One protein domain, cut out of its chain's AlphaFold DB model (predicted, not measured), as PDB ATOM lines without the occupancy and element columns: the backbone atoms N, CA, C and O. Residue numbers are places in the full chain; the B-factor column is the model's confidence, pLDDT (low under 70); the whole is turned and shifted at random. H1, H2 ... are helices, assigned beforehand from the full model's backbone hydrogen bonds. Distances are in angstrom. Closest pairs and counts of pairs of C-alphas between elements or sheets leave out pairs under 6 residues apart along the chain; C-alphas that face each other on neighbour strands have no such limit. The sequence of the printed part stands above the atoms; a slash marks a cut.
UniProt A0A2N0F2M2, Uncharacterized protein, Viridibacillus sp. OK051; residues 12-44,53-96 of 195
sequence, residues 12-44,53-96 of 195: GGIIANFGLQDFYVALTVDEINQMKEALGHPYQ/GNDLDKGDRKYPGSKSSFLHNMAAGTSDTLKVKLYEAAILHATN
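What this domain is: This is residues 12 to 44 and 53 to 96 of the 195 residues of an uncharacterized protein of Viridibacillus sp. OK051 (UniProt A0A2N0F2M2). A helical hairpin, H5 and H6 running side by side in opposite directions, forms one side of a compact, rounded body, and the four other helices, H1 to H4, make up the rest of it. H3 is set crosswise near the turn of the hairpin, H4 packs on both H3 and H1 on the side away from H6, and the short H2 sits beside H1. The printed part has 77 residues with six named helices, H1 to H6 along the chain, and no named strand; its class is all helix, with 49 residues in the helices. The radius of gyration of the C-alphas is 11.1 A, and the C-alphas span 29 by 28 by 26 A.

How they stand to each other: H6, residues 80 to 93, is the longest helix. It touches H5, residues 67 to 74, closest at the C-alphas of Ser 68 and Ala 90, 4.0 A apart. The two form a helical hairpin, at a shallow tilt of 17 degrees, opposite ways. H3, residues 29 to 39, only just touches H5, with 3 pairs of C-alphas within 8 A, the closest being those of Ala 38 and Met 74 at 6.2 A. The lines of H3 and H5 are about perpendicular, at 87 degrees. H3 also touches H4, residues 53 to 57, closest at the C-alphas of Lys 36 and Gly 53, 4.0 A apart. H4 touches H1, residues 13 to 18, closest at the C-alphas of Gly 13 and Asp 57, 4.6 A apart. H2, residues 21 to 25, is close to H1 but not clearly touching, with the closest C-alphas, those of Ile 15 and Gln 21, 6.0 A apart. H4 is apart from both H5 and H6. In H1, H2, H3, H5 and H6 every O i to N i+4 pair is within hydrogen-bond range; in H4 it is 0 of 1, with 2 of 2 O i to N i+3 pairs within range.

Where its parts are: H6 runs 19.9 A from Asp 80 to His 93, where its last C-alpha is at (178.479, 153.320, 155.091). H3 is 15.3 A long and begins with C-alpha 29 at (178.670, 140.599, 136.318), and H5 is 10.7 A long. H1 begins with C-alpha 13 at (182.726, 156.980, 137.931).

The domain as a whole: The two farthest C-alphas, those of Val 29 and Asn 96, are 31.0 A apart. Residues 45 to 52 are not printed, and C-alphas 44 and 53 are 12.4 A apart across this cut, within the link from H3 to H4. Of the links that are printed whole, H4 to H5 is short with 9 residues, and the others are tight. The mean pLDDT of the printed part is 93.4, with residues 42 to 44 under 70.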
ATOM      1  N   GLY A  12     185.919 153.310 137.785       95.38
ATOM      2  CA  GLY A  12     185.853 154.772 137.810       95.38
ATOM      3  C   GLY A  12     184.482 155.272 138.268       95.38
ATOM      4  O   GLY A  12     183.794 154.600 139.035       95.38
ATOM      5  N   GLY A  13     184.080 156.445 137.781       95.50
ATOM      6  CA  GLY A  13     182.726 156.980 137.931       95.50
ATOM      7  C   GLY A  13     182.299 157.177 139.383       95.50
ATOM      8  O   GLY A  13     183.110 157.509 140.256       95.50
ATOM      9  N   ILE A  14     181.015 156.932 139.638       95.94
ATOM     10  CA  ILE A  14     180.409 157.051 140.969       95.94
ATOM     11  C   ILE A  14     181.057 156.072 141.960       95.94
ATOM     12  O   ILE A  14     181.321 156.444 143.106       95.94
ATOM     13  N   ILE A  15     181.385 154.850 141.522       97.50
ATOM     14  CA  ILE A  15     182.054 153.848 142.363       97.50
ATOM     15  C   ILE A  15     183.408 154.365 142.860       97.50
ATOM     16  O   ILE A  15     183.701 154.268 144.055       97.50
ATOM     17  N   ALA A  16     184.223 154.961 141.982       96.88
ATOM     18  CA  ALA A  16     185.483 155.576 142.396       96.88
ATOM     19  C   ALA A  16     185.268 156.792 143.292       96.88
ATOM     20  O   ALA A  16     185.971 156.938 144.292       96.88
ATOM     21  N   ASN A  17     184.304 157.648 142.945       96.06
ATOM     22  CA  ASN A  17     184.025 158.870 143.686       96.06
ATOM     23  C   ASN A  17     183.633 158.589 145.140       96.06
ATOM     24  O   ASN A  17     184.069 159.312 146.034       96.06
ATOM     25  N   PHE A  18     182.867 157.526 145.382       96.19
ATOM     26  CA  PHE A  18     182.536 157.104 146.735       96.19
ATOM     27  C   PHE A  18     183.609 156.233 147.388       96.19
ATOM     28  O   PHE A  18     183.586 156.069 148.601       96.19
ATOM     29  N   GLY A  19     184.569 155.676 146.655       96.25
ATOM     30  CA  GLY A  19     185.487 154.701 147.238       96.25
ATOM     31  C   GLY A  19     184.777 153.373 147.538       96.25
ATOM     32  O   GLY A  19     184.839 152.878 148.661       96.25
ATOM     33  N   LEU A  20     183.995 152.874 146.575       97.12
ATOM     34  CA  LEU A  20     183.226 151.621 146.640       97.12
ATOM     35  C   LEU A  20     183.862 150.503 145.801       97.12
ATOM     36  O   LEU A  20     183.191 149.540 145.438       97.12
ATOM     37  N   GLN A  21     185.143 150.629 145.445       95.81
ATOM     38  CA  GLN A  21     185.792 149.705 144.517       95.81
ATOM     39  C   GLN A  21     185.780 148.270 145.051       95.81
ATOM     40  O   GLN A  21     185.449 147.371 144.286       95.81
ATOM     41  N   ASP A  22     186.066 148.066 146.339       95.38
ATOM     42  CA  ASP A  22     186.121 146.729 146.946       95.38
ATOM     43  C   ASP A  22     184.745 146.051 146.973       95.38
ATOM     44  O   ASP A  22     184.617 144.890 146.591       95.38
ATOM     45  N   PHE A  23     183.696 146.805 147.327       96.75
ATOM     46  CA  PHE A  23     182.311 146.342 147.224       96.75
ATOM     47  C   PHE A  23     181.968 145.958 145.780       96.75
ATOM     48  O   PHE A  23     181.463 144.870 145.526       96.75
ATOM     49  N   TYR A  24     182.299 146.823 144.818       96.56
ATOM     50  CA  TYR A  24     181.951 146.633 143.412       96.56
ATOM     51  C   TYR A  24     182.647 145.427 142.772       96.56
ATOM     52  O   TYR A  24     182.020 144.686 142.022       96.56
ATOM     53  N   VAL A  25     183.936 145.200 143.053       95.19
ATOM     54  CA  VAL A  25     184.675 144.061 142.468       95.19
ATOM     55  C   VAL A  25     184.260 142.710 143.051       95.19
ATOM     56  O   VAL A  25     184.562 141.686 142.436       95.19
ATOM     57  N   ALA A  26     183.588 142.710 144.206       95.88
ATOM     58  CA  ALA A  26     183.012 141.519 144.822       95.88
ATOM     59  C   ALA A  26     181.646 141.128 144.225       95.88
ATOM     60  O   ALA A  26     181.181 140.011 144.458       95.88
ATOM     61  N   LEU A  27     181.005 142.017 143.457       96.56
ATOM     62  CA  LEU A  27     179.744 141.731 142.776       96.56
ATOM     63  C   LEU A  27     179.952 140.849 141.542       96.56
ATOM     64  O   LEU A  27     180.990 140.892 140.871       96.56
ATOM     65  N   THR A  28     178.928 140.066 141.207       97.06
ATOM     66  CA  THR A  28     178.894 139.337 139.935       97.06
ATOM     67  C   THR A  28     178.664 140.293 138.761       97.06
ATOM     68  O   THR A  28     178.226 141.433 138.922       97.06
ATOM     69  N   VAL A  29     178.938 139.822 137.541       96.00
ATOM     70  CA  VAL A  29     178.670 140.599 136.318       96.00
ATOM     71  C   VAL A  29     177.181 140.946 136.198       96.00
ATOM     72  O   VAL A  29     176.848 142.078 135.855       96.00
ATOM     73  N   ASP A  30     176.293 140.014 136.543       97.44
ATOM     74  CA  ASP A  30     174.844 140.234 136.494       97.44
ATOM     75  C   ASP A  30     174.376 141.234 137.553       97.44
ATOM     76  O   ASP A  30     173.495 142.051 137.291       97.44
ATOM     77  N   GLU A  31     174.980 141.212 138.742       97.88
ATOM     78  CA  GLU A  31     174.706 142.199 139.789       97.88
ATOM     79  C   GLU A  31     175.150 143.602 139.362       97.88
ATOM     80  O   GLU A  31     174.417 144.578 139.528       97.88
ATOM     81  N   ILE A  32     176.323 143.702 138.734       97.06
ATOM     82  CA  ILE A  32     176.815 144.949 138.148       97.06
ATOM     83  C   ILE A  32     175.856 145.460 137.065       97.06
ATOM     84  O   ILE A  32     175.553 146.654 137.037       97.06
ATOM     85  N   ASN A  33     175.364 144.589 136.183       96.19
ATOM     86  CA  ASN A  33     174.425 144.979 135.131       96.19
ATOM     87  C   ASN A  33     173.100 145.485 135.715       96.19
ATOM     88  O   ASN A  33     172.637 146.549 135.308       96.19
ATOM     89  N   GLN A  34     172.562 144.817 136.740       96.50
ATOM     90  CA  GLN A  34     171.377 145.288 137.466       96.50
ATOM     91  C   GLN A  34     171.593 146.681 138.070       96.50
ATOM     92  O   GLN A  34     170.728 147.547 137.948       96.50
ATOM     93  N   MET A  35     172.757 146.941 138.677       95.19
ATOM     94  CA  MET A  35     173.077 148.287 139.163       95.19
ATOM     95  C   MET A  35     173.141 149.308 138.018       95.19
ATOM     96  O   MET A  35     172.676 150.434 138.160       95.19
ATOM     97  N   LYS A  36     173.696 148.953 136.859       94.31
ATOM     98  CA  LYS A  36     173.756 149.869 135.707       94.31
ATOM     99  C   LYS A  36     172.373 150.204 135.154       94.31
ATOM    100  O   LYS A  36     172.137 151.353 134.787       94.31
ATOM    101  N   GLU A  37     171.479 149.223 135.113       92.62
ATOM    102  CA  GLU A  37     170.086 149.393 134.692       92.62
ATOM    103  C   GLU A  37     169.302 150.250 135.689       92.62
ATOM    104  O   GLU A  37     168.660 151.222 135.286       92.62
ATOM    105  N   ALA A  38     169.422 149.960 136.988       91.12
ATOM    106  CA  ALA A  38     168.775 150.733 138.048       91.12
ATOM    107  C   ALA A  38     169.218 152.208 138.044       91.12
ATOM    108  O   ALA A  38     168.381 153.099 138.194       91.12
ATOM    109  N   LEU A  39     170.504 152.479 137.783       90.06
ATOM    110  CA  LEU A  39     171.046 153.840 137.714       90.06
ATOM    111  C   LEU A  39     170.455 154.649 136.547       90.06
ATOM    112  O   LEU A  39     170.297 155.866 136.643       90.06
ATOM    113  N   GLY A  40     170.124 153.982 135.440       80.81
ATOM    114  CA  GLY A  40     169.497 154.606 134.274       80.81
ATOM    115  C   GLY A  40     168.018 154.960 134.472       80.81
ATOM    116  O   GLY A  40     167.410 155.540 133.569       80.81
ATOM    117  N   HIS A  41     167.414 154.617 135.616       77.50
ATOM    118  CA  HIS A  41     165.984 154.802 135.832       77.50
ATOM    119  C   HIS A  41     165.622 156.290 136.041       77.50
ATOM    120  O   HIS A  41     166.197 156.952 136.910       77.50
ATOM    121  N   PRO A  42     164.611 156.838 135.331       62.00
ATOM    122  CA  PRO A  42     164.300 158.274 135.332       62.00
ATOM    123  C   PRO A  42     163.915 158.865 136.700       62.00
ATOM    124  O   PRO A  42     164.062 160.063 136.920       62.00
ATOM    125  N   TYR A  43     163.453 158.040 137.640       59.09
ATOM    126  CA  TYR A  43     163.101 158.477 138.997       59.09
ATOM    127  C   TYR A  43     164.318 158.713 139.905       59.09
ATOM    128  O   TYR A  43     164.168 159.321 140.959       59.09
ATOM    129  N   GLN A  44     165.517 158.277 139.504       61.75
ATOM    130  CA  GLN A  44     166.765 158.589 140.211       61.75
ATOM    131  C   GLN A  44     167.413 159.901 139.724       61.75
ATOM    132  O   GLN A  44     168.518 160.251 140.146       61.75
ATOM    133  N   GLY A  53     174.374 153.819 132.617       91.62
ATOM    134  CA  GLY A  53     175.111 152.702 133.217       91.62
ATOM    135  C   GLY A  53     176.641 152.868 133.186       91.62
ATOM    136  O   GLY A  53     177.335 152.323 134.038       91.62
ATOM    137  N   ASN A  54     177.188 153.649 132.246       93.81
ATOM    138  CA  ASN A  54     178.622 153.950 132.215       93.81
ATOM    139  C   ASN A  54     179.046 154.904 133.337       93.81
ATOM    140  O   ASN A  54     180.189 154.834 133.772       93.81
ATOM    141  N   ASP A  55     178.156 155.769 133.822       94.00
ATOM    142  CA  ASP A  55     178.468 156.696 134.913       94.00
ATOM    143  C   ASP A  55     178.723 155.977 136.245       94.00
ATOM    144  O   ASP A  55     179.368 156.533 137.137       94.00
ATOM    145  N   LEU A  56     178.239 154.736 136.382       94.88
ATOM    146  CA  LEU A  56     178.467 153.914 137.563       94.88
ATOM    147  C   LEU A  56     179.965 153.665 137.771       94.88
ATOM    148  O   LEU A  56     180.496 153.961 138.839       94.88
ATOM    149  N   ASP A  57     180.644 153.139 136.749       95.81
ATOM    150  CA  ASP A  57     181.992 152.568 136.861       95.81
ATOM    151  C   ASP A  57     183.002 153.098 135.833       95.81
ATOM    152  O   ASP A  57     184.134 152.607 135.767       95.81
ATOM    153  N   LYS A  58     182.638 154.107 135.034       94.94
ATOM    154  CA  LYS A  58     183.525 154.776 134.072       94.94
ATOM    155  C   LYS A  58     183.465 156.294 134.231       94.94
ATOM    156  O   LYS A  58     182.499 156.859 134.728       94.94
ATOM    157  N   GLY A  59     184.524 156.961 133.771       92.06
ATOM    158  CA  GLY A  59     184.645 158.417 133.842       92.06
ATOM    159  C   GLY A  59     184.830 158.925 135.273       92.06
ATOM    160  O   GLY A  59     185.441 158.248 136.101       92.06
ATOM    161  N   ASP A  60     184.318 160.120 135.542       93.38
ATOM    162  CA  ASP A  60     184.468 160.876 136.793       93.38
ATOM    163  C   ASP A  60     183.124 161.409 137.331       93.38
ATOM    164  O   ASP A  60     183.088 162.296 138.191       93.38
ATOM    165  N   ARG A  61     182.007 160.868 136.823       91.44
ATOM    166  CA  ARG A  61     180.658 161.275 137.217       91.44
ATOM    167  C   ARG A  61     180.468 161.125 138.729       91.44
ATOM    168  O   ARG A  61     180.889 160.142 139.333       91.44
ATOM    169  N   LYS A  62     179.787 162.103 139.329       91.69
ATOM    170  CA  LYS A  62     179.469 162.142 140.762       91.69
ATOM    171  C   LYS A  62     177.973 161.970 141.008       91.69
ATOM    172  O   LYS A  62     177.150 162.305 140.149       91.69
ATOM    173  N   TYR A  63     177.638 161.492 142.202       89.00
ATOM    174  CA  TYR A  63     176.264 161.361 142.675       89.00
ATOM    175  C   TYR A  63     175.969 162.413 143.759       89.00
ATOM    176  O   TYR A  63     176.738 162.511 144.717       89.00
ATOM    177  N   PRO A  64     174.900 163.221 143.631       84.69
ATOM    178  CA  PRO A  64     174.499 164.173 144.653       84.69
ATOM    179  C   PRO A  64     173.840 163.407 145.804       84.69
ATOM    180  O   PRO A  64     172.661 163.076 145.762       84.69
ATOM    181  N   GLY A  65     174.621 163.078 146.826       89.00
ATOM    182  CA  GLY A  65     174.137 162.344 147.989       89.00
ATOM    183  C   GLY A  65     175.272 161.723 148.784       89.00
ATOM    184  O   GLY A  65     176.450 161.901 148.466       89.00
ATOM    185  N   SER A  66     174.912 160.985 149.828       94.38
ATOM    186  CA  SER A  66     175.879 160.198 150.578       94.38
ATOM    187  C   SER A  66     176.102 158.840 149.916       94.38
ATOM    188  O   SER A  66     175.303 158.362 149.106       94.38
ATOM    189  N   LYS A  67     177.198 158.183 150.304       96.06
ATOM    190  CA  LYS A  67     177.483 156.798 149.917       96.06
ATOM    191  C   LYS A  67     176.337 155.857 150.312       96.06
ATOM    192  O   LYS A  67     175.965 154.998 149.520       96.06
ATOM    193  N   SER A  68     175.766 156.050 151.507       97.06
ATOM    194  CA  SER A  68     174.621 155.261 151.979       97.06
ATOM    195  C   SER A  68     173.384 155.503 151.119       97.06
ATOM    196  O   SER A  68     172.817 154.546 150.597       97.06
ATOM    197  N   SER A  69     173.002 156.768 150.894       94.44
ATOM    198  CA  SER A  69     171.801 157.079 150.111       94.44
ATOM    199  C   SER A  69     171.913 156.571 148.675       94.44
ATOM    200  O   SER A  69     170.935 156.096 148.112       94.44
ATOM    201  N   PHE A  70     173.111 156.635 148.085       94.75
ATOM    202  CA  PHE A  70     173.372 156.052 146.775       94.75
ATOM    203  C   PHE A  70     173.096 154.542 146.769       94.75
ATOM    204  O   PHE A  70     172.262 154.086 145.994       94.75
ATOM    205  N   LEU A  71     173.739 153.776 147.656       97.00
ATOM    206  CA  LEU A  71     173.565 152.319 147.733       97.00
ATOM    207  C   LEU A  71     172.115 151.917 148.049       97.00
ATOM    208  O   LEU A  71     171.590 150.992 147.433       97.00
ATOM    209  N   HIS A  72     171.456 152.642 148.956       95.94
ATOM    210  CA  HIS A  72     170.046 152.444 149.292       95.94
ATOM    211  C   HIS A  72     169.142 152.642 148.069       95.94
ATOM    212  O   HIS A  72     168.353 151.758 147.742       95.94
ATOM    213  N   ASN A  73     169.324 153.740 147.331       92.62
ATOM    214  CA  ASN A  73     168.562 154.009 146.110       92.62
ATOM    215  C   ASN A  73     168.835 152.967 145.017       92.62
ATOM    216  O   ASN A  73     167.908 152.564 144.315       92.62
ATOM    217  N   MET A  74     170.082 152.499 144.891       93.50
ATOM    218  CA  MET A  74     170.464 151.460 143.930       93.50
ATOM    219  C   MET A  74     169.764 150.122 144.167       93.50
ATOM    220  O   MET A  74     169.648 149.335 143.235       93.50
ATOM    221  N   ALA A  75     169.304 149.847 145.388       94.50
ATOM    222  CA  ALA A  75     168.624 148.597 145.706       94.50
ATOM    223  C   ALA A  75     167.243 148.492 145.031       94.50
ATOM    224  O   ALA A  75     166.746 147.385 144.785       94.50
ATOM    225  N   ALA A  76     166.630 149.630 144.686       88.06
ATOM    226  CA  ALA A  76     165.373 149.669 143.954       88.06
ATOM    227  C   ALA A  76     165.536 149.059 142.551       88.06
ATOM    228  O   ALA A  76     166.413 149.443 141.785       88.06
ATOM    229  N   GLY A  77     164.667 148.107 142.206       82.25
ATOM    230  CA  GLY A  77     164.695 147.443 140.897       82.25
ATOM    231  C   GLY A  77     165.731 146.324 140.758       82.25
ATOM    232  O   GLY A  77     165.853 145.759 139.678       82.25
ATOM    233  N   THR A  78     166.441 145.964 141.832       94.06
ATOM    234  CA  THR A  78     167.388 144.837 141.828       94.06
ATOM    235  C   THR A  78     166.764 143.549 142.370       94.06
ATOM    236  O   THR A  78     165.749 143.571 143.079       94.06
ATOM    237  N   SER A  79     167.381 142.413 142.033       96.12
ATOM    238  CA  SER A  79     167.063 141.105 142.618       96.12
ATOM    239  C   SER A  79     167.178 141.119 144.145       96.12
ATOM    240  O   SER A  79     167.924 141.912 144.716       96.12
ATOM    241  N   ASP A  80     166.473 140.214 144.825       95.94
ATOM    242  CA  ASP A  80     166.480 140.167 146.292       95.94
ATOM    243  C   ASP A  80     167.877 139.927 146.882       95.94
ATOM    244  O   ASP A  80     168.236 140.563 147.869       95.94
ATOM    245  N   THR A  81     168.701 139.098 146.237       96.62
ATOM    246  CA  THR A  81     170.089 138.862 146.659       96.62
ATOM    247  C   THR A  81     170.933 140.135 146.600       96.62
ATOM    248  O   THR A  81     171.635 140.460 147.556       96.62
ATOM    249  N   LEU A  82     170.859 140.886 145.495       98.06
ATOM    250  CA  LEU A  82     171.628 142.122 145.340       98.06
ATOM    251  C   LEU A  82     171.096 143.235 146.250       98.06
ATOM    252  O   LEU A  82     171.871 143.975 146.853       98.06
ATOM    253  N   LYS A  83     169.775 143.321 146.393       97.38
ATOM    254  CA  LYS A  83     169.095 144.280 147.263       97.38
ATOM    255  C   LYS A  83     169.574 144.177 148.708       97.38
ATOM    256  O   LYS A  83     169.886 145.201 149.308       97.38
ATOM    257  N   VAL A  84     169.698 142.958 149.239       98.25
ATOM    258  CA  VAL A  84     170.240 142.721 150.586       98.25
ATOM    259  C   VAL A  84     171.673 143.247 150.697       98.25
ATOM    260  O   VAL A  84     171.938 144.074 151.568       98.25
ATOM    261  N   LYS A  85     172.566 142.883 149.763       98.56
ATOM    262  CA  LYS A  85     173.960 143.377 149.743       98.56
ATOM    263  C   LYS A  85     174.035 144.907 149.709       98.56
ATOM    264  O   LYS A  85     174.879 145.505 150.374       98.56
ATOM    265  N   LEU A  86     173.168 145.545 148.923       98.50
ATOM    266  CA  LEU A  86     173.116 147.000 148.793       98.50
ATOM    267  C   LEU A  86     172.619 147.672 150.074       98.50
ATOM    268  O   LEU A  86     173.213 148.664 150.494       98.50
ATOM    269  N   TYR A  87     171.587 147.134 150.729       98.56
ATOM    270  CA  TYR A  87     171.124 147.658 152.015       98.56
ATOM    271  C   TYR A  87     172.159 147.476 153.127       98.56
ATOM    272  O   TYR A  87     172.414 148.422 153.869       98.56
ATOM    273  N   GLU A  88     172.807 146.315 153.217       98.44
ATOM    274  CA  GLU A  88     173.889 146.073 154.181       98.44
ATOM    275  C   GLU A  88     175.052 147.048 153.971       98.44
ATOM    276  O   GLU A  88     175.511 147.691 154.919       98.44
ATOM    277  N   ALA A  89     175.484 147.230 152.720       98.44
ATOM    278  CA  ALA A  89     176.530 148.186 152.380       98.44
ATOM    279  C   ALA A  89     176.102 149.637 152.671       98.44
ATOM    280  O   ALA A  89     176.915 150.429 153.151       98.44
ATOM    281  N   ALA A  90     174.837 149.997 152.428       98.38
ATOM    282  CA  ALA A  90     174.307 151.319 152.758       98.38
ATOM    283  C   ALA A  90     174.372 151.580 154.272       98.38
ATOM    284  O   ALA A  90     174.935 152.586 154.702       98.38
ATOM    285  N   ILE A  91     173.891 150.633 155.086       98.44
ATOM    286  CA  ILE A  91     173.920 150.704 156.557       98.44
ATOM    287  C   ILE A  91     175.360 150.833 157.070       98.44
ATOM    288  O   ILE A  91     175.633 151.707 157.898       98.44
ATOM    289  N   LEU A  92     176.281 150.011 156.553       98.00
ATOM    290  CA  LEU A  92     177.708 150.036 156.904       98.00
ATOM    291  C   LEU A  92     178.346 151.403 156.627       98.00
ATOM    292  O   LEU A  92     179.208 151.867 157.373       98.00
ATOM    293  N   HIS A  93     177.929 152.050 155.544       97.38
ATOM    294  CA  HIS A  93     178.479 153.320 155.091       97.38
ATOM    295  C   HIS A  93     177.689 154.553 155.548       97.38
ATOM    296  O   HIS A  93     178.045 155.680 155.185       97.38
ATOM    297  N   ALA A  94     176.641 154.373 156.350       97.62
ATOM    298  CA  ALA A  94     175.844 155.466 156.880       97.62
ATOM    299  C   ALA A  94     176.629 156.276 157.923       97.62
ATOM    300  O   ALA A  94     177.035 155.771 158.973       97.62
ATOM    301  N   THR A  95     176.788 157.572 157.651       95.75
ATOM    302  CA  THR A  95     177.538 158.511 158.511       95.75
ATOM    303  C   THR A  95     176.668 159.191 159.567       95.75
ATOM    304  O   THR A  95     177.178 159.857 160.464       95.75
ATOM    305  N   ASN A  96     175.350 159.031 159.473       95.31
ATOM    306  CA  ASN A  96     174.378 159.606 160.388       95.31
ATOM    307  C   ASN A  96     173.161 158.672 160.527       95.31
ATOM    308  O   ASN A  96     172.989 157.735 159.747       95.31
TER     309      ASN A  96